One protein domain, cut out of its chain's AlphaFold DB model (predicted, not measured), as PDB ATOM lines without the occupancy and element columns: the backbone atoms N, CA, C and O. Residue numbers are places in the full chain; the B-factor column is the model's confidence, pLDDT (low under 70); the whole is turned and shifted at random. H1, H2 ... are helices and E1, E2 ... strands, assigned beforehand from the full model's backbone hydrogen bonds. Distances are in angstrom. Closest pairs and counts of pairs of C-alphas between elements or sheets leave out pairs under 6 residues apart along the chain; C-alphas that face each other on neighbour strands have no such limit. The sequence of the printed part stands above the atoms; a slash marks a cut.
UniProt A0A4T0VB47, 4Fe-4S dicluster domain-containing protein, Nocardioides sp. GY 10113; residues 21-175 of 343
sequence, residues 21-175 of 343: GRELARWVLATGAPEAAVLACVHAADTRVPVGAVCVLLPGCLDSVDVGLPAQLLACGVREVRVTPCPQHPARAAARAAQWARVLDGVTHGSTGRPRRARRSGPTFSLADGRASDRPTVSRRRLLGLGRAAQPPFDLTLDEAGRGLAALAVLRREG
ATOM      1  N   GLY A  21     127.944 112.176 142.096       77.00
ATOM      2  CA  GLY A  21     129.055 113.031 142.518       77.00
ATOM      3  C   GLY A  21     130.405 112.304 142.483       77.00
ATOM      4  O   GLY A  21     131.392 112.855 141.989       77.00
ATOM      5  N   ARG A  22     130.450 111.032 142.904       84.88
ATOM      6  CA  ARG A  22     131.662 110.200 142.818       84.88
ATOM      7  C   ARG A  22     132.071 109.947 141.378       84.88
ATOM      8  O   ARG A  22     133.260 109.999 141.062       84.88
ATOM      9  N   GLU A  23     131.112 109.659 140.504       84.06
ATOM     10  CA  GLU A  23     131.387 109.451 139.082       84.06
ATOM     11  C   GLU A  23     131.952 110.708 138.418       84.06
ATOM     12  O   GLU A  23     132.946 110.622 137.694       84.06
ATOM     13  N   LEU A  24     131.374 111.875 138.714       85.94
ATOM     14  CA  LEU A  24     131.876 113.157 138.236       85.94
ATOM     15  C   LEU A  24     133.301 113.424 138.737       85.94
ATOM     16  O   LEU A  24     134.177 113.732 137.931       85.94
ATOM     17  N   ALA A  25     133.567 113.251 140.036       86.94
ATOM     18  CA  ALA A  25     134.901 113.440 140.609       86.94
ATOM     19  C   ALA A  25     135.938 112.507 139.957       86.94
ATOM     20  O   ALA A  25     137.007 112.951 139.528       86.94
ATOM     21  N   ARG A  26     135.596 111.221 139.779       85.56
ATOM     22  CA  ARG A  26     136.431 110.256 139.044       85.56
ATOM     23  C   ARG A  26     136.702 110.714 137.619       85.56
ATOM     24  O   ARG A  26     137.839 110.632 137.161       85.56
ATOM     25  N   TRP A  27     135.679 111.197 136.921       85.25
ATOM     26  CA  TRP A  27     135.814 111.675 135.550       85.25
ATOM     27  C   TRP A  27     136.706 112.923 135.457       85.25
ATOM     28  O   TRP A  27     137.567 112.990 134.577       85.25
ATOM     29  N   VAL A  28     136.579 113.881 136.378       86.50
ATOM     30  CA  VAL A  28     137.427 115.087 136.433       86.50
ATOM     31  C   VAL A  28     138.896 114.714 136.648       86.50
ATOM     32  O   VAL A  28     139.772 115.175 135.910       86.50
ATOM     33  N   LEU A  29     139.176 113.817 137.597       83.62
ATOM     34  CA  LEU A  29     140.531 113.315 137.854       83.62
ATOM     35  C   LEU A  29     141.078 112.543 136.645       83.62
ATOM     36  O   LEU A  29     142.226 112.735 136.227       83.62
ATOM     37  N   ALA A  30     140.231 111.718 136.025       79.62
ATOM     38  CA  ALA A  30     140.584 110.938 134.850       79.62
ATOM     39  C   ALA A  30     140.819 111.806 133.614       79.62
ATOM     40  O   ALA A  30     141.647 111.430 132.797       79.62
ATOM     41  N   THR A  31     140.175 112.962 133.452       75.75
ATOM     42  CA  THR A  31     140.355 113.847 132.282       75.75
ATOM     43  C   THR A  31     141.404 114.934 132.488       75.75
ATOM     44  O   THR A  31     141.992 115.395 131.508       75.75
ATOM     45  N   GLY A  32     141.750 115.233 133.742       74.06
ATOM     46  CA  GLY A  32     142.792 116.190 134.101       74.06
ATOM     47  C   GLY A  32     142.249 117.585 134.259       74.06
ATOM     48  O   GLY A  32     142.746 118.464 133.570       74.06
ATOM     49  N   ALA A  33     141.250 117.706 135.134       79.56
ATOM     50  CA  ALA A  33     140.620 118.932 135.604       79.56
ATOM     51  C   ALA A  33     140.404 120.001 134.512       79.56
ATOM     52  O   ALA A  33     141.341 120.719 134.159       79.56
ATOM     53  N   PRO A  34     139.177 120.150 133.979       83.88
ATOM     54  CA  PRO A  34     138.892 121.238 133.052       83.88
ATOM     55  C   PRO A  34     139.177 122.595 133.708       83.88
ATOM     56  O   PRO A  34     139.105 122.736 134.932       83.88
ATOM     57  N   GLU A  35     139.460 123.610 132.890       86.50
ATOM     58  CA  GLU A  35     139.746 124.958 133.399       86.50
ATOM     59  C   GLU A  35     138.552 125.518 134.179       86.50
ATOM     60  O   GLU A  35     138.728 126.129 135.232       86.50
ATOM     61  N   ALA A  36     137.341 125.247 133.691       90.38
ATOM     62  CA  ALA A  36     136.104 125.626 134.349       90.38
ATOM     63  C   ALA A  36     135.056 124.508 134.286       90.38
ATOM     64  O   ALA A  36     134.920 123.809 133.275       90.38
ATOM     65  N   ALA A  37     134.270 124.387 135.353       92.56
ATOM     66  CA  ALA A  37     133.050 123.594 135.380       92.56
ATOM     67  C   ALA A  37     131.846 124.532 135.450       92.56
ATOM     68  O   ALA A  37     131.757 125.383 136.329       92.56
ATOM     69  N   VAL A  38     130.918 124.387 134.513       92.69
ATOM     70  CA  VAL A  38     129.706 125.199 134.441       92.69
ATOM     71  C   VAL A  38     128.539 124.368 134.942       92.69
ATOM     72  O   VAL A  38     128.158 123.399 134.293       92.69
ATOM     73  N   LEU A  39     127.966 124.743 136.081       92.50
ATOM     74  CA  LEU A  39     126.766 124.121 136.624       92.50
ATOM     75  C   LEU A  39     125.533 124.696 135.918       92.50
ATOM     76  O   LEU A  39     125.318 125.914 135.903       92.50
ATOM     77  N   ALA A  40     124.722 123.814 135.342       90.94
ATOM     78  CA  ALA A  40     123.455 124.149 134.705       90.94
ATOM     79  C   ALA A  40     122.347 123.254 135.267       90.94
ATOM     80  O   ALA A  40     122.538 122.056 135.443       90.94
ATOM     81  N   CYS A  41     121.183 123.827 135.562       89.44
ATOM     82  CA  CYS A  41     120.007 123.046 135.942       89.44
ATOM     83  C   CYS A  41     119.267 122.506 134.713       89.44
ATOM     84  O   CYS A  41     119.516 122.940 133.588       89.44
ATOM     85  N   VAL A  42     118.280 121.634 134.936       87.81
ATOM     86  CA  VAL A  42     117.401 121.102 133.875       87.81
ATOM     87  C   VAL A  42     116.712 122.189 133.039       87.81
ATOM     88  O   VAL A  42     116.498 122.009 131.845       87.81
ATOM     89  N   HIS A  43     116.428 123.361 133.620       87.38
ATOM     90  CA  HIS A  43     115.820 124.489 132.897       87.38
ATOM     91  C   HIS A  43     116.793 125.206 131.954       87.38
ATOM     92  O   HIS A  43     116.370 126.030 131.151       87.38
ATOM     93  N   ALA A  44     118.089 124.919 132.066       85.62
ATOM     94  CA  ALA A  44     119.156 125.466 131.240       85.62
ATOM     95  C   ALA A  44     119.918 124.343 130.508       85.62
ATOM     96  O   ALA A  44     121.125 124.458 130.292       85.62
ATOM     97  N   ALA A  45     119.237 123.256 130.123       83.44
ATOM     98  CA  ALA A  45     119.860 122.083 129.497       83.44
ATOM     99  C   ALA A  45     120.641 122.398 128.203       83.44
ATOM    100  O   ALA A  45     121.651 121.761 127.919       83.44
ATOM    101  N   ASP A  46     120.248 123.444 127.470       82.50
ATOM    102  CA  ASP A  46     120.928 123.901 126.248       82.50
ATOM    103  C   ASP A  46     122.229 124.687 126.501       82.50
ATOM    104  O   ASP A  46     122.808 125.273 125.575       82.50
ATOM    105  N   THR A  47     122.704 124.738 127.748       84.19
ATOM    106  CA  THR A  47     123.928 125.454 128.116       84.19
ATOM    107  C   THR A  47     125.127 124.874 127.377       84.19
ATOM    108  O   THR A  47     125.501 123.713 127.539       84.19
ATOM    109  N   ARG A  48     125.776 125.727 126.580       84.06
ATOM    110  CA  ARG A  48     127.013 125.392 125.870       84.06
ATOM    111  C   ARG A  48     128.202 126.048 126.544       84.06
ATOM    112  O   ARG A  48     128.142 127.209 126.953       84.06
ATOM    113  N   VAL A  49     129.301 125.308 126.589       85.06
ATOM    114  CA  VAL A  49     130.562 125.735 127.199       85.06
ATOM    115  C   VAL A  49     131.679 125.797 126.151       85.06
ATOM    116  O   VAL A  49     131.624 125.064 125.152       85.06
ATOM    117  N   PRO A  50     132.680 126.681 126.323       83.31
ATOM    118  CA  PRO A  50     133.847 126.718 125.445       83.31
ATOM    119  C   PRO A  50     134.663 125.419 125.536       83.31
ATOM    120  O   PRO A  50     134.521 124.629 126.469       83.31
ATOM    121  N   VAL A  51     135.534 125.197 124.551       81.62
ATOM    122  CA  VAL A  51     136.503 124.091 124.587       81.62
ATOM    123  C   VAL A  51     137.433 124.290 125.791       81.62
ATOM    124  O   VAL A  51     137.932 125.391 125.985       81.62
ATOM    125  N   GLY A  52     137.645 123.239 126.590       81.19
ATOM    126  CA  GLY A  52     138.436 123.297 127.832       81.19
ATOM    127  C   GLY A  52     137.599 123.433 129.111       81.19
ATOM    128  O   GLY A  52     138.108 123.159 130.197       81.19
ATOM    129  N   ALA A  53     136.310 123.762 128.983       88.19
ATOM    130  CA  ALA A  53     135.338 123.723 130.070       88.19
ATOM    131  C   ALA A  53     134.398 122.512 129.939       88.19
ATOM    132  O   ALA A  53     134.244 121.945 128.855       88.19
ATOM    133  N   VAL A  54     133.746 122.139 131.040       89.75
ATOM    134  CA  VAL A  54     132.694 121.108 131.074       89.75
ATOM    135  C   VAL A  54     131.374 121.716 131.539       89.75
ATOM    136  O   VAL A  54     131.359 122.529 132.460       89.75
ATOM    137  N   CYS A  55     130.268 121.329 130.910       90.25
ATOM    138  CA  CYS A  55     128.927 121.602 131.419       90.25
ATOM    139  C   CYS A  55     128.512 120.443 132.332       90.25
ATOM    140  O   CYS A  55     128.532 119.299 131.895       90.25
ATOM    141  N   VAL A  56     128.154 120.714 133.582       91.19
ATOM    142  CA  VAL A  56     127.600 119.724 134.511       91.19
ATOM    143  C   VAL A  56     126.106 119.997 134.624       91.19
ATOM    144  O   VAL A  56     125.693 121.008 135.199       91.19
ATOM    145  N   LEU A  57     125.304 119.110 134.038       88.88
ATOM    146  CA  LEU A  57     123.851 119.230 134.019       88.88
ATOM    147  C   LEU A  57     123.260 118.544 135.252       88.88
ATOM    148  O   LEU A  57     123.368 117.330 135.407       88.88
ATOM    149  N   LEU A  58     122.644 119.326 136.129       87.00
ATOM    150  CA  LEU A  58     122.025 118.861 137.367       87.00
ATOM    151  C   LEU A  58     120.695 118.137 137.077       87.00
ATOM    152  O   LEU A  58     119.992 118.536 136.149       87.00
ATOM    153  N   PRO A  59     120.296 117.144 137.898       80.88
ATOM    154  CA  PRO A  59     119.019 116.431 137.760       80.88
ATOM    155  C   PRO A  59     117.785 117.301 138.044       80.88
ATOM    156  O   PRO A  59     116.669 116.924 137.698       80.88
ATOM    157  N   GLY A  60     117.969 118.454 138.692       83.81
ATOM    158  CA  GLY A  60     116.896 119.352 139.106       83.81
ATOM    159  C   GLY A  60     117.313 120.819 139.072       83.81
ATOM    160  O   GLY A  60     118.289 121.201 138.419       83.81
ATOM    161  N   CYS A  61     116.545 121.666 139.759       84.25
ATOM    162  CA  CYS A  61     116.893 123.075 139.929       84.25
ATOM    163  C   CYS A  61     118.084 123.231 140.894       84.25
ATOM    164  O   CYS A  61     118.298 122.394 141.762       84.25
ATOM    165  N   LEU A  62     118.823 124.340 140.786       77.81
ATOM    166  CA  LEU A  62     119.973 124.663 141.653       77.81
ATOM    167  C   LEU A  62     119.633 124.744 143.150       77.81
ATOM    168  O   LEU A  62     120.533 124.778 143.979       77.81
ATOM    169  N   ASP A  63     118.349 124.815 143.493       69.19
ATOM    170  CA  ASP A  63     117.889 124.967 144.870       69.19
ATOM    171  C   ASP A  63     118.144 123.721 145.731       69.19
ATOM    172  O   ASP A  63     118.362 123.832 146.930       69.19
ATOM    173  N   SER A  64     118.162 122.536 145.116       67.38
ATOM    174  CA  SER A  64     118.359 121.263 145.816       67.38
ATOM    175  C   SER A  64     119.821 120.823 145.891       67.38
ATOM    176  O   SER A  64     120.090 119.700 146.298       67.38
ATOM    177  N   VAL A  65     120.753 121.652 145.415       79.31
ATOM    178  CA  VAL A  65     122.177 121.313 145.365       79.31
ATOM    179  C   VAL A  65     122.868 121.926 146.571       79.31
ATOM    180  O   VAL A  65     122.767 123.130 146.808       79.31
ATOM    181  N   ASP A  66     123.581 121.101 147.325       81.50
ATOM    182  CA  ASP A  66     124.410 121.550 148.432       81.50
ATOM    183  C   ASP A  66     125.760 122.109 147.941       81.50
ATOM    184  O   ASP A  66     126.195 121.917 146.802       81.50
ATOM    185  N   VAL A  67     126.456 122.823 148.823       86.75
ATOM    186  CA  VAL A  67     127.786 123.397 148.544       86.75
ATOM    187  C   VAL A  67     128.884 122.335 148.339       86.75
ATOM    188  O   VAL A  67     129.986 122.648 147.885       86.75
ATOM    189  N   GLY A  68     128.610 121.065 148.632       88.50
ATOM    190  CA  GLY A  68     129.550 119.959 148.512       88.50
ATOM    191  C   GLY A  68     129.894 119.619 147.068       88.50
ATOM    192  O   GLY A  68     131.044 119.273 146.797       88.50
ATOM    193  N   LEU A  69     128.965 119.759 146.117       90.12
ATOM    194  CA  LEU A  69     129.252 119.547 144.691       90.12
ATOM    195  C   LEU A  69     130.293 120.546 144.133       90.12
ATOM    196  O   LEU A  69     131.309 120.095 143.589       90.12
ATOM    197  N   PRO A  70     130.113 121.881 144.252       92.25
ATOM    198  CA  PRO A  70     131.133 122.830 143.811       92.25
ATOM    199  C   PRO A  70     132.448 122.676 144.589       92.25
ATOM    200  O   PRO A  70     133.514 122.789 143.983       92.25
ATOM    201  N   ALA A  71     132.403 122.338 145.886       92.44
ATOM    202  CA  ALA A  71     133.609 122.053 146.666       92.44
ATOM    203  C   ALA A  71     134.394 120.854 146.104       92.44
ATOM    204  O   ALA A  71     135.603 120.952 145.895       92.44
ATOM    205  N   GLN A  72     133.718 119.743 145.790       93.25
ATOM    206  CA  GLN A  72     134.343 118.557 145.190       93.25
ATOM    207  C   GLN A  72     135.028 118.882 143.856       93.25
ATOM    208  O   GLN A  72     136.152 118.436 143.625       93.25
ATOM    209  N   LEU A  73     134.394 119.686 142.993       93.31
ATOM    210  CA  LEU A  73     134.969 120.094 141.705       93.31
ATOM    211  C   LEU A  73     136.241 120.933 141.877       93.31
ATOM    212  O   LEU A  73     137.260 120.633 141.249       93.31
ATOM    213  N   LEU A  74     136.197 121.949 142.744       93.56
ATOM    214  CA  LEU A  74     137.346 122.812 143.029       93.56
ATOM    215  C   LEU A  74     138.505 122.019 143.650       93.56
ATOM    216  O   LEU A  74     139.650 122.185 143.226       93.56
ATOM    217  N   ALA A  75     138.208 121.124 144.600       92.25
ATOM    218  CA  ALA A  75     139.201 120.263 145.241       92.25
ATOM    219  C   ALA A  75     139.835 119.273 144.249       92.25
ATOM    220  O   ALA A  75     141.029 119.009 144.324       92.25
ATOM    221  N   CYS A  76     139.074 118.773 143.265       91.62
ATOM    222  CA  CYS A  76     139.600 117.933 142.180       91.62
ATOM    223  C   CYS A  76     140.464 118.699 141.154       91.62
ATOM    224  O   CYS A  76     140.953 118.087 140.201       91.62
ATOM    225  N   GLY A  77     140.659 120.010 141.330       89.25
ATOM    226  CA  GLY A  77     141.568 120.834 140.531       89.25
ATOM    227  C   GLY A  77     140.894 121.732 139.494       89.25
ATOM    228  O   GLY A  77     141.598 122.396 138.732       89.25
ATOM    229  N   VAL A  78     139.558 121.785 139.442       92.31
ATOM    230  CA  VAL A  78     138.859 122.773 138.605       92.31
ATOM    231  C   VAL A  78     139.182 124.176 139.130       92.31
ATOM    232  O   VAL A  78     139.118 124.428 140.336       92.31
ATOM    233  N   ARG A  79     139.553 125.105 138.240       90.38
ATOM    234  CA  ARG A  79     139.979 126.455 138.661       90.38
ATOM    235  C   ARG A  79     138.794 127.349 139.004       90.38
ATOM    236  O   ARG A  79     138.877 128.116 139.958       90.38
ATOM    237  N   GLU A  80     137.713 127.232 138.238       92.62
ATOM    238  CA  GLU A  80     136.495 128.024 138.402       92.62
ATOM    239  C   GLU A  80     135.245 127.141 138.282       92.62
ATOM    240  O   GLU A  80     135.096 126.381 137.321       92.62
ATOM    241  N   VAL A  81     134.316 127.270 139.228       94.06
ATOM    242  CA  VAL A  81     132.968 126.703 139.126       94.06
ATOM    243  C   VAL A  81     131.980 127.833 138.862       94.06
ATOM    244  O   VAL A  81     131.756 128.694 139.709       94.06
ATOM    245  N   ARG A  82     131.363 127.829 137.682       92.94
ATOM    246  CA  ARG A  82     130.419 128.865 137.264       92.94
ATOM    247  C   ARG A  82     128.988 128.363 137.334       92.94
ATOM    248  O   ARG A  82     128.659 127.347 136.734       92.94
ATOM    249  N   VAL A  83     128.121 129.106 138.004       91.62
ATOM    250  CA  VAL A  83     126.690 128.818 138.101       91.62
ATOM    251  C   VAL A  83     125.938 129.593 137.024       91.62
ATOM    252  O   VAL A  83     125.992 130.825 136.971       91.62
ATOM    253  N   THR A  84     125.234 128.861 136.161       90.38
ATOM    254  CA  THR A  84     124.433 129.446 135.079       90.38
ATOM    255  C   THR A  84     123.105 129.983 135.628       90.38
ATOM    256  O   THR A  84     122.485 129.314 136.460       90.38
ATOM    257  N   PRO A  85     122.608 131.141 135.149       88.00
ATOM    258  CA  PRO A  85     121.283 131.625 135.513       88.00
ATOM    259  C   PRO A  85     120.201 130.608 135.137       88.00
ATOM    260  O   PRO A  85     120.180 130.092 134.021       88.00
ATOM    261  N   CYS A  86     119.271 130.350 136.054       88.12
ATOM    262  CA  CYS A  86     118.099 129.525 135.776       88.12
ATOM    263  C   CYS A  86     117.040 130.365 135.035       88.12
ATOM    264  O   CYS A  86     116.610 131.374 135.597       88.12
ATOM    265  N   PRO A  87     116.562 129.967 133.837       86.56
ATOM    266  CA  PRO A  87     115.548 130.729 133.098       86.56
ATOM    267  C   PRO A  87     114.222 130.899 133.843       86.56
ATOM    268  O   PRO A  87     113.547 131.906 133.670       86.56
ATOM    269  N   GLN A  88     113.858 129.931 134.687       87.31
ATOM    270  CA  GLN A  88     112.626 129.987 135.478       87.31
ATOM    271  C   GLN A  88     112.806 130.703 136.825       87.31
ATOM    272  O   GLN A  88     111.871 131.315 137.326       87.31
ATOM    273  N   HIS A  89     113.999 130.629 137.425       84.81
ATOM    274  CA  HIS A  89     114.262 131.127 138.783       84.81
ATOM    275  C   HIS A  89     115.617 131.854 138.867       84.81
ATOM    276  O   HIS A  89     116.527 131.394 139.569       84.81
ATOM    277  N   PRO A  90     115.795 132.983 138.159       84.81
ATOM    278  CA  PRO A  90     117.093 133.648 138.044       84.81
ATOM    279  C   PRO A  90     117.611 134.173 139.390       84.81
ATOM    280  O   PRO A  90     118.796 134.036 139.684       84.81
ATOM    281  N   ALA A  91     116.722 134.704 140.238       82.38
ATOM    282  CA  ALA A  91     117.088 135.211 141.562       82.38
ATOM    283  C   ALA A  91     117.616 134.103 142.491       82.38
ATOM    284  O   ALA A  91     118.628 134.302 143.156       82.38
ATOM    285  N   ARG A  92     116.994 132.914 142.486       81.62
ATOM    286  CA  ARG A  92     117.435 131.777 143.318       81.62
ATOM    287  C   ARG A  92     118.798 131.241 142.891       81.62
ATOM    288  O   ARG A  92     119.636 130.961 143.739       81.62
ATOM    289  N   ALA A  93     119.042 131.138 141.583       82.56
ATOM    290  CA  ALA A  93     120.345 130.726 141.057       82.56
ATOM    291  C   ALA A  93     121.459 131.707 141.468       82.56
ATOM    292  O   ALA A  93     122.526 131.279 141.910       82.56
ATOM    293  N   ALA A  94     121.184 133.013 141.383       84.44
ATOM    294  CA  ALA A  94     122.119 134.052 141.802       84.44
ATOM    295  C   ALA A  94     122.377 134.020 143.317       84.44
ATOM    296  O   ALA A  94     123.531 134.062 143.739       84.44
ATOM    297  N   ALA A  95     121.321 133.892 144.127       84.00
ATOM    298  CA  ALA A  95     121.420 133.802 145.582       84.00
ATOM    299  C   ALA A  95     122.230 132.575 146.030       84.00
ATOM    300  O   ALA A  95     123.140 132.705 146.847       84.00
ATOM    301  N   ARG A  96     121.971 131.403 145.434       85.12
ATOM    302  CA  ARG A  96     122.707 130.163 145.724       85.12
ATOM    303  C   ARG A  96     124.187 130.284 145.367       85.12
ATOM    304  O   ARG A  96     125.052 129.959 146.175       85.12
ATOM    305  N   ALA A  97     124.495 130.814 144.186       87.00
ATOM    306  CA  ALA A  97     125.875 131.037 143.776       87.00
ATOM    307  C   ALA A  97     126.598 132.045 144.686       87.00
ATOM    308  O   ALA A  97     127.752 131.827 145.043       87.00
ATOM    309  N   ALA A  98     125.913 133.112 145.113       86.38
ATOM    310  CA  ALA A  98     126.446 134.074 146.074       86.38
ATOM    311  C   ALA A  98     126.670 133.446 147.460       86.38
ATOM    312  O   ALA A  98     127.657 133.756 148.123       86.38
ATOM    313  N   GLN A  99     125.790 132.542 147.900       84.25
ATOM    314  CA  GLN A  99     125.982 131.772 149.129       84.25
ATOM    315  C   GLN A  99     127.248 130.916 149.054       84.25
ATOM    316  O   GLN A  99     128.076 130.986 149.958       84.25
ATOM    317  N   TRP A 100     127.435 130.164 147.971       89.56
ATOM    318  CA  TRP A 100     128.638 129.355 147.783       89.56
ATOM    319  C   TRP A 100     129.901 130.211 147.670       89.56
ATOM    320  O   TRP A 100     130.898 129.891 148.306       89.56
ATOM    321  N   ALA A 101     129.855 131.331 146.942       88.62
ATOM    322  CA  ALA A 101     130.991 132.240 146.772       88.62
ATOM    323  C   ALA A 101     131.422 132.952 148.068       88.62
ATOM    324  O   ALA A 101     132.554 133.418 148.163       88.62
ATOM    325  N   ARG A 102     130.555 133.029 149.092       86.31
ATOM    326  CA  ARG A 102     130.957 133.500 150.433       86.31
ATOM    327  C   ARG A 102     131.917 132.533 151.128       86.31
ATOM    328  O   ARG A 102     132.691 132.966 151.979       86.31
ATOM    329  N   VAL A 103     131.845 131.249 150.780       86.44
ATOM    330  CA  VAL A 103     132.584 130.166 151.440       86.44
ATOM    331  C   VAL A 103     133.725 129.664 150.571       86.44
ATOM    332  O   VAL A 103     134.788 129.375 151.100       86.44
ATOM    333  N   LEU A 104     133.516 129.559 149.262       90.19
ATOM    334  CA  LEU A 104     134.431 128.952 148.306       90.19
ATOM    335  C   LEU A 104     135.036 130.007 147.380       90.19
ATOM    336  O   LEU A 104     134.320 130.661 146.616       90.19
ATOM    337  N   ASP A 105     136.363 130.101 147.364       90.44
ATOM    338  CA  ASP A 105     137.070 130.905 146.375       90.44
ATOM    339  C   ASP A 105     137.089 130.162 145.024       90.44
ATOM    340  O   ASP A 105     137.574 129.032 144.901       90.44
ATOM    341  N   GLY A 106     136.571 130.815 143.980       89.00
ATOM    342  CA  GLY A 106     136.472 130.249 142.627       89.00
ATOM    343  C   GLY A 106     135.058 129.863 142.194       89.00
ATOM    344  O   GLY A 106     134.906 129.285 141.120       89.00
ATOM    345  N   VAL A 107     134.028 130.194 142.982       91.81
ATOM    346  CA  VAL A 107     132.628 130.115 142.537       91.81
ATOM    347  C   VAL A 107     132.177 131.455 141.958       91.81
ATOM    348  O   VAL A 107     132.316 132.496 142.596       91.81
ATOM    349  N   THR A 108     131.607 131.434 140.755       90.44
ATOM    350  CA  THR A 108     131.069 132.625 140.079       90.44
ATOM    351  C   THR A 108     129.637 132.395 139.601       90.44
ATOM    352  O   THR A 108     129.203 131.261 139.405       90.44
ATOM    353  N   HIS A 109     128.880 133.473 139.397       88.50
ATOM    354  CA  HIS A 109     127.549 133.433 138.787       88.50
ATOM    355  C   HIS A 109     127.549 134.235 137.491       88.50
ATOM    356  O   HIS A 109     127.998 135.381 137.467       88.50
ATOM    357  N   GLY A 110     127.015 133.662 136.415       82.38
ATOM    358  CA  GLY A 110     126.899 134.374 135.149       82.38
ATOM    359  C   GLY A 110     126.645 133.452 133.970       82.38
ATOM    360  O   GLY A 110     126.870 132.245 134.029       82.38
ATOM    361  N   SER A 111     126.170 134.030 132.870       72.38
ATOM    362  CA  SER A 111     126.008 133.286 131.626       72.38
ATOM    363  C   SER A 111     127.370 132.872 131.061       72.38
ATOM    364  O   SER A 111     128.367 133.598 131.144       72.38
ATOM    365  N   THR A 112     127.429 131.689 130.451       65.12
ATOM    366  CA  THR A 112     128.552 131.359 129.578       65.12
ATOM    367  C   THR A 112     128.447 132.262 128.357       65.12
ATOM    368  O   THR A 112     127.405 132.333 127.703       65.12
ATOM    369  N   GLY A 113     129.501 133.028 128.063       57.38
ATOM    370  CA  GLY A 113     129.526 133.852 126.860       57.38
ATOM    371  C   GLY A 113     129.214 132.964 125.656       57.38
ATOM    372  O   GLY A 113     129.928 131.997 125.405       57.38
ATOM    373  N   ARG A 114     128.118 133.255 124.946       52.31
ATOM    374  CA  ARG A 114     127.676 132.469 123.789       52.31
ATOM    375  C   ARG A 114     128.814 132.505 122.767       52.31
ATOM    376  O   ARG A 114     129.092 133.593 122.252       52.31
ATOM    377  N   PRO A 115     129.496 131.389 122.449       53.94
ATOM    378  CA  PRO A 115     130.540 131.445 121.447       53.94
ATOM    379  C   PRO A 115     129.842 131.686 120.114       53.94
ATOM    380  O   PRO A 115     129.260 130.773 119.533       53.94
ATOM    381  N   ARG A 116     129.839 132.939 119.643       51.69
ATOM    382  CA  ARG A 116     129.023 133.364 118.497       51.69
ATOM    383  C   ARG A 116     129.311 132.568 117.217       51.69
ATOM    384  O   ARG A 116     128.503 132.652 116.301       51.69
ATOM    385  N   ARG A 117     130.404 131.790 117.144       51.03
ATOM    386  CA  ARG A 117     130.786 130.939 115.999       51.03
ATOM    387  C   ARG A 117     131.680 129.730 116.355       51.03
ATOM    388  O   ARG A 117     132.510 129.343 115.538       51.03
ATOM    389  N   ALA A 118     131.589 129.127 117.545       55.06
ATOM    390  CA  ALA A 118     132.410 127.933 117.813       55.06
ATOM    391  C   ALA A 118     131.772 126.682 117.190       55.06
ATOM    392  O   ALA A 118     130.694 126.261 117.596       55.06
ATOM    393  N   ARG A 119     132.460 126.057 116.224       59.00
ATOM    394  CA  ARG A 119     132.053 124.757 115.647       59.00
ATOM    395  C   ARG A 119     132.175 123.591 116.640       59.00
ATOM    396  O   ARG A 119     131.693 122.504 116.349       59.00
ATOM    397  N   ARG A 120     132.842 123.795 117.782       64.94
ATOM    398  CA  ARG A 120     133.061 122.796 118.836       64.94
ATOM    399  C   ARG A 120     132.720 123.403 120.196       64.94
ATOM    400  O   ARG A 120     133.197 124.491 120.507       64.94
ATOM    401  N   SER A 121     131.910 122.701 120.977       76.56
ATOM    402  CA  SER A 121     131.640 122.999 122.385       76.56
ATOM    403  C   SER A 121     132.391 122.015 123.275       76.56
ATOM    404  O   SER A 121     132.715 120.907 122.841       76.56
ATOM    405  N   GLY A 122     132.671 122.421 124.512       79.56
ATOM    406  CA  GLY A 122     133.096 121.476 125.538       79.56
ATOM    407  C   GLY A 122     131.989 120.457 125.845       79.56
ATOM    408  O   GLY A 122     130.835 120.648 125.436       79.56
ATOM    409  N   PRO A 123     132.342 119.346 126.502       85.06
ATOM    410  CA  PRO A 123     131.404 118.269 126.762       85.06
ATOM    411  C   PRO A 123     130.380 118.629 127.845       85.06
ATOM    412  O   PRO A 123     130.636 119.477 128.704       85.06
ATOM    413  N   THR A 124     129.255 117.916 127.831       85.81
ATOM    414  CA  THR A 124     128.258 117.931 128.906       85.81
ATOM    415  C   THR A 124     128.329 116.616 129.672       85.81
ATOM    416  O   THR A 124     128.345 115.553 129.059       85.81
ATOM    417  N   PHE A 125     128.395 116.695 130.996       86.81
ATOM    418  CA  PHE A 125     128.272 115.577 131.921       86.81
ATOM    419  C   PHE A 125     126.898 115.670 132.585       86.81
ATOM    420  O   PHE A 125     126.631 116.622 133.322       86.81
ATOM    421  N   SER A 126     126.015 114.711 132.309       85.06
ATOM    422  CA  SER A 126     124.687 114.672 132.927       85.06
ATOM    423  C   SER A 126     124.738 113.983 134.285       85.06
ATOM    424  O   SER A 126     125.200 112.852 134.402       85.06
ATOM    425  N   LEU A 127     124.233 114.662 135.313       79.50
ATOM    426  CA  LEU A 127     123.909 114.075 136.611       79.50
ATOM    427  C   LEU A 127     122.432 113.657 136.676       79.50
ATOM    428  O   LEU A 127     121.990 113.221 137.732       79.50
ATOM    429  N   ALA A 128     121.648 113.808 135.603       65.25
ATOM    430  CA  ALA A 128     120.242 113.399 135.555       65.25
ATOM    431  C   ALA A 128     120.085 111.905 135.238       65.25
ATOM    432  O   ALA A 128     119.324 111.211 135.917       65.25
ATOM    433  N   ASP A 129     120.893 111.405 134.300       56.22
ATOM    434  CA  ASP A 129     120.730 110.093 133.683       56.22
ATOM    435  C   ASP A 129     122.066 109.342 133.700       56.22
ATOM    436  O   ASP A 129     122.997 109.660 132.966       56.22
ATOM    437  N   GLY A 130     122.189 108.327 134.558       50.72
ATOM    438  CA  GLY A 130     123.405 107.517 134.731       50.72
ATOM    439  C   GLY A 130     123.759 106.613 133.540       50.72
ATOM    440  O   GLY A 130     124.375 105.565 133.727       50.72
ATOM    441  N   ARG A 131     123.360 106.957 132.308       50.06
ATOM    442  CA  ARG A 131     123.742 106.188 131.121       50.06
ATOM    443  C   ARG A 131     125.200 106.482 130.785       50.06
ATOM    444  O   ARG A 131     125.612 107.627 130.645       50.06
ATOM    445  N   ALA A 132     125.987 105.427 130.567       49.97
ATOM    446  CA  ALA A 132     127.382 105.542 130.138       49.97
ATOM    447  C   ALA A 132     127.564 106.350 128.831       49.97
ATOM    448  O   ALA A 132     128.663 106.836 128.571       49.97
ATOM    449  N   SER A 133     126.498 106.513 128.037       47.59
ATOM    450  CA  SER A 133     126.447 107.333 126.820       47.59
ATOM    451  C   SER A 133     126.495 108.843 127.067       47.59
ATOM    452  O   SER A 133     126.914 109.569 126.171       47.59
ATOM    453  N   ASP A 134     126.129 109.309 128.265       54.78
ATOM    454  CA  ASP A 134     126.127 110.738 128.627       54.78
ATOM    455  C   ASP A 134     127.436 111.158 129.315       54.78
ATOM    456  O   ASP A 134     127.586 112.285 129.798       54.78
ATOM    457  N   ARG A 135     128.413 110.241 129.349       63.78
ATOM    458  CA  ARG A 135     129.751 110.477 129.886       63.78
ATOM    459  C   ARG A 135     130.679 110.947 128.770       63.78
ATOM    460  O   ARG A 135     130.848 110.252 127.765       63.78
ATOM    461  N   PRO A 136     131.372 112.079 128.948       62.97
ATOM    462  CA  PRO A 136     132.360 112.514 127.979       62.97
ATOM    463  C   PRO A 136     133.504 111.500 127.901       62.97
ATOM    464  O   PRO A 136     134.052 111.092 128.929       62.97
ATOM    465  N   THR A 137     133.904 111.115 126.689       65.31
ATOM    466  CA  THR A 137     134.964 110.120 126.494       65.31
ATOM    467  C   THR A 137     136.278 110.580 127.122       65.31
ATOM    468  O   THR A 137     136.780 111.662 126.814       65.31
ATOM    469  N   VAL A 138     136.872 109.729 127.958       66.00
ATOM    470  CA  VAL A 138     138.233 109.937 128.462       66.00
ATOM    471  C   VAL A 138     139.217 109.744 127.304       66.00
ATOM    472  O   VAL A 138     139.044 108.858 126.466       66.00
ATOM    473  N   SER A 139     140.263 110.573 127.230       62.94
ATOM    474  CA  SER A 139     141.305 110.428 126.204       62.94
ATOM    475  C   SER A 139     141.890 109.011 126.212       62.94
ATOM    476  O   SER A 139     142.281 108.506 127.268       62.94
ATOM    477  N   ARG A 140     142.026 108.394 125.027       61.69
ATOM    478  CA  ARG A 140     142.634 107.059 124.845       61.69
ATOM    479  C   ARG A 140     143.996 106.934 125.528       61.69
ATOM    480  O   ARG A 140     144.290 105.897 126.104       61.69
ATOM    481  N   ARG A 141     144.797 108.006 125.547       65.81
ATOM    482  CA  ARG A 141     146.099 108.027 126.234       65.81
ATOM    483  C   ARG A 141     145.970 107.731 127.731       65.81
ATOM    484  O   ARG A 141     146.832 107.079 128.301       65.81
ATOM    485  N   ARG A 142     144.898 108.204 128.364       62.56
ATOM    486  CA  ARG A 142     144.642 107.990 129.792       62.56
ATOM    487  C   ARG A 142     143.964 106.651 130.072       62.56
ATOM    488  O   ARG A 142     144.296 106.032 131.071       62.56
ATOM    489  N   LEU A 143     143.114 106.169 129.160       63.22
ATOM    490  CA  LEU A 143     142.611 104.786 129.196       63.22
ATOM    491  C   LEU A 143     143.752 103.760 129.107       63.22
ATOM    492  O   LEU A 143     143.687 102.717 129.742       63.22
ATOM    493  N   LEU A 144     144.813 104.078 128.363       65.06
ATOM    494  CA  LEU A 144     146.011 103.246 128.219       65.06
ATOM    495  C   LEU A 144     147.060 103.469 129.330       65.06
ATOM    496  O   LEU A 144     148.200 103.046 129.175       65.06
ATOM    497  N   GLY A 145     146.726 104.171 130.422       61.03
ATOM    498  CA  GLY A 145     147.638 104.376 131.560       61.03
ATOM    499  C   GLY A 145     148.828 105.308 131.289       61.03
ATOM    500  O   GLY A 145     149.690 105.484 132.144       61.03
ATOM    501  N   LEU A 146     148.873 105.965 130.126       63.16
ATOM    502  CA  LEU A 146     149.945 106.890 129.734       63.16
ATOM    503  C   LEU A 146     149.696 108.325 130.232       63.16
ATOM    504  O   LEU A 146     150.364 109.270 129.809       63.16
ATOM    505  N   GLY A 147     148.694 108.526 131.087       59.28
ATOM    506  CA  GLY A 147     148.472 109.762 131.828       59.28
ATOM    507  C   GLY A 147     148.595 109.487 133.317       59.28
ATOM    508  O   GLY A 147     148.095 108.475 133.796       59.28
ATOM    509  N   ARG A 148     149.242 110.391 134.053       55.12
ATOM    510  CA  ARG A 148     149.315 110.312 135.511       55.12
ATOM    511  C   ARG A 148     147.892 110.442 136.060       55.12
ATOM    512  O   ARG A 148     147.304 111.519 135.973       55.12
ATOM    513  N   ALA A 149     147.324 109.346 136.567       56.25
ATOM    514  CA  ALA A 149     146.103 109.418 137.355       56.25
ATOM    515  C   ALA A 149     146.433 110.265 138.588       56.25
ATOM    516  O   ALA A 149     147.341 109.931 139.351       56.25
ATOM    517  N   ALA A 150     145.782 111.417 138.722       66.88
ATOM    518  CA  ALA A 150     145.916 112.199 139.937       66.88
ATOM    519  C   ALA A 150     145.333 111.366 141.083       66.88
ATOM    520  O   ALA A 150     144.215 110.859 140.965       66.88
ATOM    521  N   GLN A 151     146.101 111.198 142.163       75.56
ATOM    522  CA  GLN A 151     145.565 110.629 143.393       75.56
ATOM    523  C   GLN A 151     144.368 111.495 143.811       75.56
ATOM    524  O   GLN A 151     144.499 112.725 143.789       75.56
ATOM    525  N   PRO A 152     143.206 110.904 144.137       84.19
ATOM    526  CA  PRO A 152     142.067 111.700 144.550       84.19
ATOM    527  C   PRO A 152     142.425 112.491 145.823       84.19
ATOM    528  O   PRO A 152     143.052 111.934 146.727       84.19
ATOM    529  N   PRO A 153     142.052 113.779 145.907       86.25
ATOM    530  CA  PRO A 153     142.394 114.644 147.040       86.25
ATOM    531  C   PRO A 153     141.630 114.290 148.328       86.25
ATOM    532  O   PRO A 153     141.985 114.761 149.408       86.25
ATOM    533  N   PHE A 154     140.593 113.459 148.222       88.94
ATOM    534  CA  PHE A 154     139.778 112.941 149.317       88.94
ATOM    535  C   PHE A 154     139.275 111.528 148.991       88.94
ATOM    536  O   PHE A 154     139.341 111.080 147.843       88.94
ATOM    537  N   ASP A 155     138.768 110.816 149.997       87.50
ATOM    538  CA  ASP A 155     138.225 109.470 149.823       87.50
ATOM    539  C   ASP A 155     136.913 109.504 149.019       87.50
ATOM    540  O   ASP A 155     135.894 110.041 149.450       87.50
ATOM    541  N   LEU A 156     136.950 108.922 147.820       87.12
ATOM    542  CA  LEU A 156     135.804 108.840 146.917       87.12
ATOM    543  C   LEU A 156     134.811 107.736 147.299       87.12
ATOM    544  O   LEU A 156     133.815 107.585 146.602       87.12
ATOM    545  N   THR A 157     135.098 106.909 148.305       85.50
ATOM    546  CA  THR A 157     134.186 105.857 148.782       85.50
ATOM    547  C   THR A 157     133.164 106.372 149.789       85.50
ATOM    548  O   THR A 157     132.147 105.711 149.986       85.50
ATOM    549  N   LEU A 158     133.403 107.555 150.365       84.00
ATOM    550  CA  LEU A 158     132.447 108.264 151.211       84.00
ATOM    551  C   LEU A 158     131.159 108.556 150.440       84.00
ATOM    552  O   LEU A 158     131.186 108.683 149.216       84.00
ATOM    553  N   ASP A 159     130.055 108.722 151.162       83.88
ATOM    554  CA  ASP A 159     128.788 109.208 150.610       83.88
ATOM    555  C   ASP A 159     128.869 110.681 150.152       83.88
ATOM    556  O   ASP A 159     129.902 111.344 150.266       83.88
ATOM    557  N   GLU A 160     127.785 111.209 149.579       82.50
ATOM    558  CA  GLU A 160     127.770 112.557 148.992       82.50
ATOM    559  C   GLU A 160     128.115 113.660 150.002       82.50
ATOM    560  O   GLU A 160     129.010 114.470 149.739       82.50
ATOM    561  N   ALA A 161     127.488 113.640 151.181       82.81
ATOM    562  CA  ALA A 161     127.772 114.591 152.253       82.81
ATOM    563  C   ALA A 161     129.212 114.449 152.780       82.81
ATOM    564  O   ALA A 161     129.912 115.449 152.951       82.81
ATOM    565  N   GLY A 162     129.695 113.218 152.972       84.69
ATOM    566  CA  GLY A 162     131.057 112.931 153.420       84.69
ATOM    567  C   GLY A 162     132.113 113.421 152.431       84.69
ATOM    568  O   GLY A 162     133.095 114.045 152.837       84.69
ATOM    569  N   ARG A 163     131.895 113.235 151.123       89.81
ATOM    570  CA  ARG A 163     132.772 113.808 150.089       89.81
ATOM    571  C   ARG A 163     132.721 115.330 150.067       89.81
ATOM    572  O   ARG A 163     133.768 115.952 149.904       89.81
ATOM    573  N   GLY A 164     131.544 115.929 150.246       88.81
ATOM    574  CA  GLY A 164     131.392 117.379 150.373       88.81
ATOM    575  C   GLY A 164     132.230 117.946 151.524       88.81
ATOM    576  O   GLY A 164     133.017 118.870 151.318       88.81
ATOM    577  N   LEU A 165     132.145 117.334 152.708       87.12
ATOM    578  CA  LEU A 165     132.941 117.708 153.882       87.12
ATOM    579  C   LEU A 165     134.443 117.505 153.663       87.12
ATOM    580  O   LEU A 165     135.239 118.394 153.970       87.12
ATOM    581  N   ALA A 166     134.843 116.367 153.095       88.75
ATOM    582  CA  ALA A 166     136.246 116.085 152.818       88.75
ATOM    583  C   ALA A 166     136.837 117.071 151.793       88.75
ATOM    584  O   ALA A 166     137.959 117.549 151.969       88.75
ATOM    585  N   ALA A 167     136.071 117.433 150.760       91.31
ATOM    586  CA  ALA A 167     136.466 118.439 149.780       91.31
ATOM    587  C   ALA A 167     136.590 119.839 150.402       91.31
ATOM    588  O   ALA A 167     137.576 120.533 150.153       91.31
ATOM    589  N   LEU A 168     135.646 120.239 151.263       89.81
ATOM    590  CA  LEU A 168     135.736 121.491 152.023       89.81
ATOM    591  C   LEU A 168     136.991 121.523 152.906       89.81
ATOM    592  O   LEU A 168     137.711 122.519 152.910       89.81
ATOM    593  N   ALA A 169     137.311 120.424 153.593       87.50
ATOM    594  CA  ALA A 169     138.517 120.318 154.413       87.50
ATOM    595  C   ALA A 169     139.816 120.437 153.589       87.50
ATOM    596  O   ALA A 169     140.787 121.044 154.045       87.50
ATOM    597  N   VAL A 170     139.851 119.891 152.366       90.44
ATOM    598  CA  VAL A 170     140.966 120.104 151.422       90.44
ATOM    599  C   VAL A 170     141.092 121.587 151.074       90.44
ATOM    600  O   VAL A 170     142.154 122.166 151.294       90.44
ATOM    601  N   LEU A 171     140.008 122.222 150.622       91.00
ATOM    602  CA  LEU A 171     140.023 123.626 150.199       91.00
ATOM    603  C   LEU A 171     140.396 124.586 151.333       91.00
ATOM    604  O   LEU A 171     141.077 125.579 151.094       91.00
ATOM    605  N   ARG A 172     140.013 124.288 152.577       87.69
ATOM    606  CA  ARG A 172     140.411 125.082 153.749       87.69
ATOM    607  C   ARG A 172     141.904 125.012 154.027       87.69
ATOM    608  O   ARG A 172     142.514 126.044 154.285       87.69
ATOM    609  N   ARG A 173     142.508 123.823 153.926       87.88
ATOM    610  CA  ARG A 173     143.970 123.668 154.053       87.88
ATOM    611  C   ARG A 173     144.723 124.423 152.957       87.88
ATOM    612  O   ARG A 173     145.829 124.890 153.200       87.88
ATOM    613  N   GLU A 174     144.113 124.571 151.784       89.31
ATOM    614  CA  GLU A 174     144.635 125.373 150.671       89.31
ATOM    615  C   GLU A 174     144.337 126.880 150.799       89.31
ATOM    616  O   GLU A 174     144.771 127.656 149.952       89.31
ATOM    617  N   GLY A 175     143.584 127.311 151.820       87.56
ATOM    618  CA  GLY A 175     143.158 128.705 151.985       87.56
ATOM    619  C   GLY A 175     142.120 129.175 150.958       87.56
ATOM    620  O   GLY A 175     141.919 130.373 150.810       87.56
TER     621      GLY A 175
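What this domain is: This is residues 21 to 175 of the 343 residues of the protein "4Fe-4S dicluster domain-containing protein" of Nocardioides sp. GY 10113 (UniProt A0A4T0VB47). A twisted, all-parallel sheet of five strands has H2 and H3 over one face, and H5 packs on H2 on the side away from the sheet. H1 lies next to H2 and only grazes the sheet, while the tiny H4 lies far from the core in a long run of loops. The 155 printed residues hold five named helices and five named strands, H1 E1 E2 H2 E3 H3 E4 E5 H4 H5 along the chain, with sheet order E4 E3 E1 E2 E5. The class is mixed, helices and strands, with under half of the residues in named elements. The whole is compact, with a radius of gyration of the C-alphas of 14.9 A and spans of 43 by 38 by 27 A.

How they stand to each other: The inner strands are E3, residues 80 to 83, E1, residues 36 to 40, and E2, residues 53 to 57; the edge strands are E4, residues 107 to 109, and E5, residues 124 to 126. From edge to edge the strands' lines turn by 100 degrees. Within hydrogen-bond range are N 108 and O 81 for E4 and E3, 2.9 A, N 39 and O 82 for E3 and E1, 2.8 A, N 38 and O 54 for E1 and E2, 2.8 A, and N 125 and O 55 for E2 and E5, 2.8 A. H2, residues 68 to 75, and H3, residues 90 to 103, lie on the same face, which gives two layers, helices on one face of a sheet. H2 is over E3 at a height of 9.5 A over the sheet, and the closest C-alphas of the two are those of Pro 70 and Val 81, 6.3 A. H3 is over E4 at a height of 7.1 A, and the closest C-alphas of the two are those of Ala 101 and Val 107, 5.0 A. E3, H3, E4 form a strand-helix-strand unit, two parallel neighbours with a helix between; E2, H2, E3 form a split one, with E1 between its strands; both crossovers are right-handed. H5, residues 160 to 173, touches H2 at a steep tilt of 41 degrees, the same way, with the C-alphas of Gly 68 and Gly 164 closest at 3.7 A. H1, residues 21 to 31, touches H2 at a shallow tilt of 19 degrees, the same way, with the C-alphas of Ala 25 and Leu 73 closest at 6.7 A. H4, residues 140 to 143, is not on the sheet and is close to but not clearly touching H1, with the C-alphas of Ala 30 and Arg 142 closest at 7.1 A. Every O i to N i+4 pair is within hydrogen-bond range in H1, H2 and H5, and 9 of 10 in H3; H4 is too short for such a pair.

Where its parts are: E1 is 12.7 A long, from C-alpha 36 at (136.104, 125.626, 134.349), and E2 is 13.0 A. H3 is 20.8 A, H5 20.3 A and H1 15.3 A. H1 begins at C-alpha 21, (129.055, 113.031, 142.518), and H5 ends at C-alpha 173, (143.970, 123.668, 154.053).

The domain as a whole: The two C-alphas farthest apart, those of Ala 91 and Leu 144, are 45.1 A apart. The printed part has no cut. The links E1 to E2, E4 to E5, E5 to H4 and H4 to H5 are long. Mean pLDDT of the printed part is 80.5; residues 63 to 64, 112 to 120 and 128 to 150 are under 70.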